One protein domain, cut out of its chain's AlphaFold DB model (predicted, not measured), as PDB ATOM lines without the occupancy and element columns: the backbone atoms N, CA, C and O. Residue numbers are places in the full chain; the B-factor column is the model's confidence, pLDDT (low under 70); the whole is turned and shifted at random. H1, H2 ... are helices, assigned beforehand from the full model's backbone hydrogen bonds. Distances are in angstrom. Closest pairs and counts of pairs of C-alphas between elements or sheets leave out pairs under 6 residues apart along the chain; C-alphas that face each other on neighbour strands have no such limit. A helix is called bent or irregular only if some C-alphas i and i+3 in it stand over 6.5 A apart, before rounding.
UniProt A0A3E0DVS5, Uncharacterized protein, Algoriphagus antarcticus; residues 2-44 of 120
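This is residues 2 to 44 of the 120 residues of an uncharacterized protein of Algoriphagus antarcticus (UniProt A0A3E0DVS5). One long, bent helix, H2, is joined at its first end to a short helix, H1, by a link that folds back, and the start of H1 meets H2 near its bend, making a loose hook with a long free arm. Residues 34 to 44, most of them in the arm H2b, stick out from the hook. The printed part has 43 residues with two named helices, H1 then H2, and no named strand; the class is all helix. The whole is loose, with a radius of gyration of the C-alphas of 12.2 A, and flat, spanning 37 by 22 by 8 A.

H2, residues 19 to 42, was assigned as one helix by its hydrogen bonds but is bent: C-alphas 28 and 31 are 6.7 A apart. Its arm H2a, residues 19 to 28, is 14.2 A long and begins at C-alpha 19 (-46.011, -32.969, 60.018). Its arm H2b, residues 31 to 42, is 15.6 A long and ends at C-alpha 42 (-37.431, -14.973, 36.348). H1, residues 2 to 10, is 10.1 A long and begins at C-alpha 2 (-37.118, -35.397, 42.339).

H2a and H2b stand at a steep tilt of 39 degrees. H1 touches H2a, closest at the C-alphas of Gly 3 and His 28, 4.5 A apart. They run opposite ways at a steep tilt of 65 degrees. H1 and H2b are close but not clearly touching, with the C-alphas of Gly 3 and Pro 32 closest at 6.0 A. In H1, H2a and H2b every O i to N i+4 pair is within hydrogen-bond range.

The two C-alphas farthest apart, those of Gln 17 and Lys 44, are 38.4 A apart. The link from H1 to H2, eight residues, is short. Residues 17 to 23, of which 19 to 23 belong to H2, stand free. The printed part has no cut, and no printed residue is under 70 in pLDDT.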
ATOM      1  N   VAL A   2     -36.707 -34.793  41.052       92.50
ATOM      2  CA  VAL A   2     -37.118 -35.397  42.339       92.50
ATOM      3  C   VAL A   2     -38.637 -35.509  42.499       92.50
ATOM      4  O   VAL A   2     -39.120 -36.595  42.780       92.50
ATOM      5  N   GLY A   3     -39.395 -34.444  42.203       95.19
ATOM      6  CA  GLY A   3     -40.864 -34.502  42.227       95.19
ATOM      7  C   GLY A   3     -41.445 -35.552  41.273       95.19
ATOM      8  O   GLY A   3     -42.303 -36.323  41.662       95.19
ATOM      9  N   ILE A   4     -40.923 -35.676  40.047       95.62
ATOM     10  CA  ILE A   4     -41.407 -36.681  39.078       95.62
ATOM     11  C   ILE A   4     -41.128 -38.101  39.578       95.62
ATOM     12  O   ILE A   4     -42.023 -38.940  39.576       95.62
ATOM     13  N   VAL A   5     -39.897 -38.362  40.031       95.81
ATOM     14  CA  VAL A   5     -39.520 -39.669  40.588       95.81
ATOM     15  C   VAL A   5     -40.390 -39.995  41.794       95.81
ATOM     16  O   VAL A   5     -40.889 -41.109  41.892       95.81
ATOM     17  N   TYR A   6     -40.629 -39.025  42.675       96.56
ATOM     18  CA  TYR A   6     -41.497 -39.224  43.822       96.56
ATOM     19  C   TYR A   6     -42.928 -39.573  43.391       96.56
ATOM     20  O   TYR A   6     -43.433 -40.632  43.757       96.56
ATOM     21  N   GLN A   7     -43.553 -38.745  42.550       96.25
ATOM     22  CA  GLN A   7     -44.953 -38.916  42.152       96.25
ATOM     23  C   GLN A   7     -45.203 -40.240  41.422       96.25
ATOM     24  O   GLN A   7     -46.248 -40.853  41.622       96.25
ATOM     25  N   VAL A   8     -44.251 -40.690  40.602       95.50
ATOM     26  CA  VAL A   8     -44.400 -41.912  39.801       95.50
ATOM     27  C   VAL A   8     -43.941 -43.153  40.565       95.50
ATOM     28  O   VAL A   8     -44.622 -44.174  40.544       95.50
ATOM     29  N   ALA A   9     -42.792 -43.088  41.238       94.44
ATOM     30  CA  ALA A   9     -42.114 -44.273  41.760       94.44
ATOM     31  C   ALA A   9     -42.161 -44.418  43.286       94.44
ATOM     32  O   ALA A   9     -41.913 -45.518  43.770       94.44
ATOM     33  N   LEU A  10     -42.457 -43.363  44.057       96.62
ATOM     34  CA  LEU A  10     -42.346 -43.411  45.527       96.62
ATOM     35  C   LEU A  10     -43.648 -43.112  46.277       96.62
ATOM     36  O   LEU A  10     -43.876 -43.702  47.327       96.62
ATOM     37  N   ARG A  11     -44.539 -42.274  45.736       95.88
ATOM     38  CA  ARG A  11     -45.767 -41.818  46.417       95.88
ATOM     39  C   ARG A  11     -46.657 -42.961  46.916       95.88
ATOM     40  O   ARG A  11     -47.306 -42.851  47.942       95.88
ATOM     41  N   HIS A  12     -46.688 -44.069  46.185       94.12
ATOM     42  CA  HIS A  12     -47.504 -45.241  46.509       94.12
ATOM     43  C   HIS A  12     -46.885 -46.169  47.572       94.12
ATOM     44  O   HIS A  12     -47.602 -46.980  48.153       94.12
ATOM     45  N   VAL A  13     -45.579 -46.056  47.837       94.62
ATOM     46  CA  VAL A  13     -44.857 -46.874  48.833       94.62
ATOM     47  C   VAL A  13     -44.497 -46.094  50.099       94.62
ATOM     48  O   VAL A  13     -43.953 -46.666  51.041       94.62
ATOM     49  N   TRP A  14     -44.790 -44.795  50.135       94.56
ATOM     50  CA  TRP A  14     -44.471 -43.893  51.233       94.56
ATOM     51  C   TRP A  14     -45.746 -43.235  51.763       94.56
ATOM     52  O   TRP A  14     -46.433 -42.532  51.030       94.56
ATOM     53  N   GLN A  15     -46.077 -43.477  53.034       94.19
ATOM     54  CA  GLN A  15     -47.318 -43.001  53.662       94.19
ATOM     55  C   GLN A  15     -47.021 -42.141  54.902       94.19
ATOM     56  O   GLN A  15     -47.270 -42.573  56.032       94.19
ATOM     57  N   PRO A  16     -46.445 -40.941  54.722       96.25
ATOM     58  CA  PRO A  16     -46.100 -40.066  55.833       96.25
ATOM     59  C   PRO A  16     -47.365 -39.544  56.525       96.25
ATOM     60  O   PRO A  16     -48.403 -39.362  55.893       96.25
ATOM     61  N   GLN A  17     -47.273 -39.277  57.831       97.56
ATOM     62  CA  GLN A  17     -48.391 -38.791  58.649       97.56
ATOM     63  C   GLN A  17     -48.013 -37.519  59.415       97.56
ATOM     64  O   GLN A  17     -46.834 -37.218  59.622       97.56
ATOM     65  N   GLY A  18     -49.021 -36.751  59.838       97.44
ATOM     66  CA  GLY A  18     -48.827 -35.521  60.607       97.44
ATOM     67  C   GLY A  18     -47.927 -34.510  59.886       97.44
ATOM     68  O   GLY A  18     -48.097 -34.248  58.695       97.44
ATOM     69  N   LEU A  19     -46.940 -33.952  60.593       97.94
ATOM     70  CA  LEU A  19     -46.011 -32.969  60.018       97.94
ATOM     71  C   LEU A  19     -45.159 -33.534  58.876       97.94
ATOM     72  O   LEU A  19     -44.808 -32.797  57.957       97.94
ATOM     73  N   GLN A  20     -44.852 -34.833  58.895       97.38
ATOM     74  CA  GLN A  20     -44.064 -35.458  57.838       97.38
ATOM     75  C   GLN A  20     -44.809 -35.437  56.503       97.38
ATOM     76  O   GLN A  20     -44.189 -35.202  55.474       97.38
ATOM     77  N   MET A  21     -46.135 -35.611  56.527       97.69
ATOM     78  CA  MET A  21     -46.980 -35.517  55.333       97.69
ATOM     79  C   MET A  21     -46.931 -34.114  54.731       97.69
ATOM     80  O   MET A  21     -46.786 -33.955  53.524       97.69
ATOM     81  N   VAL A  22     -47.012 -33.088  55.582       98.12
ATOM     82  CA  VAL A  22     -46.962 -31.689  55.142       98.12
ATOM     83  C   VAL A  22     -45.622 -31.386  54.476       98.12
ATOM     84  O   VAL A  22     -45.587 -30.832  53.381       98.12
ATOM     85  N   VAL A  23     -44.515 -31.772  55.114       97.44
ATOM     86  CA  VAL A  23     -43.165 -31.569  54.570       97.44
ATOM     87  C   VAL A  23     -42.977 -32.334  53.261       97.44
ATOM     88  O   VAL A  23     -42.413 -31.796  52.310       97.44
ATOM     89  N   ASP A  24     -43.469 -33.565  53.197       97.00
ATOM     90  CA  ASP A  24     -43.362 -34.413  52.019       97.00
ATOM     91  C   ASP A  24     -44.115 -33.830  50.811       97.00
ATOM     92  O   ASP A  24     -43.526 -33.680  49.740       97.00
ATOM     93  N   GLU A  25     -45.361 -33.381  50.993       97.56
ATOM     94  CA  GLU A  25     -46.125 -32.714  49.930       97.56
ATOM     95  C   GLU A  25     -45.506 -31.373  49.522       97.56
ATOM     96  O   GLU A  25     -45.474 -31.027  48.334       97.56
ATOM     97  N   LEU A  26     -44.957 -30.615  50.476       98.19
ATOM     98  CA  LEU A  26     -44.249 -29.376  50.165       98.19
ATOM     99  C   LEU A  26     -43.030 -29.643  49.277       98.19
ATOM    100  O   LEU A  26     -42.873 -28.983  48.251       98.19
ATOM    101  N   LEU A  27     -42.188 -30.611  49.639       97.31
ATOM    102  CA  LEU A  27     -40.930 -30.893  48.945       97.31
ATOM    103  C   LEU A  27     -41.124 -31.613  47.605       97.31
ATOM    104  O   LEU A  27     -40.371 -31.346  46.665       97.31
ATOM    105  N   HIS A  28     -42.115 -32.498  47.491       97.50
ATOM    106  CA  HIS A  28     -42.271 -33.366  46.321       97.50
ATOM    107  C   HIS A  28     -43.405 -32.970  45.369       97.50
ATOM    108  O   HIS A  28     -43.347 -33.346  44.194       97.50
ATOM    109  N   SER A  29     -44.367 -32.161  45.821       96.62
ATOM    110  CA  SER A  29     -45.482 -31.683  44.993       96.62
ATOM    111  C   SER A  29     -45.426 -30.169  44.777       96.62
ATOM    112  O   SER A  29     -45.341 -29.712  43.636       96.62
ATOM    113  N   ILE A  30     -45.421 -29.373  45.852       98.12
ATOM    114  CA  ILE A  30     -45.605 -27.914  45.764       98.12
ATOM    115  C   ILE A  30     -44.339 -27.206  45.263       98.12
ATOM    116  O   ILE A  30     -44.387 -26.491  44.260       98.12
ATOM    117  N   ILE A  31     -43.194 -27.408  45.920       98.00
ATOM    118  CA  ILE A  31     -41.927 -26.752  45.561       98.00
ATOM    119  C   ILE A  31     -41.527 -27.040  44.107       98.00
ATOM    120  O   ILE A  31     -41.173 -26.086  43.415       98.00
ATOM    121  N   PRO A  32     -41.619 -28.276  43.578       97.56
ATOM    122  CA  PRO A  32     -41.314 -28.533  42.174       97.56
ATOM    123  C   PRO A  32     -42.143 -27.687  41.200       97.56
ATOM    124  O   PRO A  32     -41.590 -27.173  40.229       97.56
ATOM    125  N   ILE A  33     -43.436 -27.485  41.472       97.69
ATOM    126  CA  ILE A  33     -44.302 -26.624  40.652       97.69
ATOM    127  C   ILE A  33     -43.863 -25.161  40.771       97.69
ATOM    128  O   ILE A  33     -43.710 -24.477  39.758       97.69
ATOM    129  N   LEU A  34     -43.606 -24.685  41.991       97.94
ATOM    130  CA  LEU A  34     -43.147 -23.314  42.228       97.94
ATOM    131  C   LEU A  34     -41.800 -23.030  41.556       97.94
ATOM    132  O   LEU A  34     -41.631 -21.958  40.980       97.94
ATOM    133  N   VAL A  35     -40.871 -23.987  41.557       96.44
ATOM    134  CA  VAL A  35     -39.579 -23.880  40.863       96.44
ATOM    135  C   VAL A  35     -39.776 -23.757  39.353       96.44
ATOM    136  O   VAL A  35     -39.103 -22.942  38.730       96.44
ATOM    137  N   ILE A  36     -40.714 -24.500  38.757       95.88
ATOM    138  CA  ILE A  36     -41.033 -24.378  37.323       95.88
ATOM    139  C   ILE A  36     -41.599 -22.988  37.011       95.88
ATOM    140  O   ILE A  36     -41.165 -22.351  36.051       95.88
ATOM    141  N   ILE A  37     -42.533 -22.496  37.832       96.38
ATOM    142  CA  ILE A  37     -43.112 -21.152  37.681       96.38
ATOM    143  C   ILE A  37     -42.029 -20.081  37.823       96.38
ATOM    144  O   ILE A  37     -41.976 -19.147  37.022       96.38
ATOM    145  N   PHE A  38     -41.163 -20.213  38.829       95.69
ATOM    146  CA  PHE A  38     -40.064 -19.288  39.069       95.69
ATOM    147  C   PHE A  38     -39.100 -19.267  37.883       95.69
ATOM    148  O   PHE A  38     -38.810 -18.201  37.342       95.69
ATOM    149  N   TRP A  39     -38.669 -20.446  37.435       94.56
ATOM    150  CA  TRP A  39     -37.784 -20.601  36.289       94.56
ATOM    151  C   TRP A  39     -38.368 -19.944  35.034       94.56
ATOM    152  O   TRP A  39     -37.686 -19.168  34.372       94.56
ATOM    153  N   ALA A  40     -39.652 -20.172  34.748       92.06
ATOM    154  CA  ALA A  40     -40.310 -19.613  33.569       92.06
ATOM    155  C   ALA A  40     -40.448 -18.080  33.607       92.06
ATOM    156  O   ALA A  40     -40.457 -17.446  32.553       92.06
ATOM    157  N   LYS A  41     -40.588 -17.479  34.797       92.31
ATOM    158  CA  LYS A  41     -40.821 -16.033  34.955       92.31
ATOM    159  C   LYS A  41     -39.548 -15.213  35.142       92.31
ATOM    160  O   LYS A  41     -39.519 -14.059  34.720       92.31
ATOM    161  N   TYR A  42     -38.540 -15.766  35.812       90.81
ATOM    162  CA  TYR A  42     -37.431 -14.973  36.348       90.81
ATOM    163  C   TYR A  42     -36.047 -15.438  35.883       90.81
ATOM    164  O   TYR A  42     -35.101 -14.650  35.943       90.81
ATOM    165  N   GLU A  43     -35.899 -16.677  35.410       89.62
ATOM    166  CA  GLU A  43     -34.579 -17.223  35.089       89.62
ATOM    167  C   GLU A  43     -34.046 -16.710  33.744       89.62
ATOM    168  O   GLU A  43     -34.739 -16.698  32.725       89.62
ATOM    169  N   LYS A  44     -32.763 -16.336  33.711       85.06
ATOM    170  CA  LYS A  44     -32.082 -15.909  32.480       85.06
ATOM    171  C   LYS A  44     -31.315 -17.077  31.874       85.06
ATOM    172  O   LYS A  44     -30.104 -17.198  32.028       85.06
TER     173      LYS A  44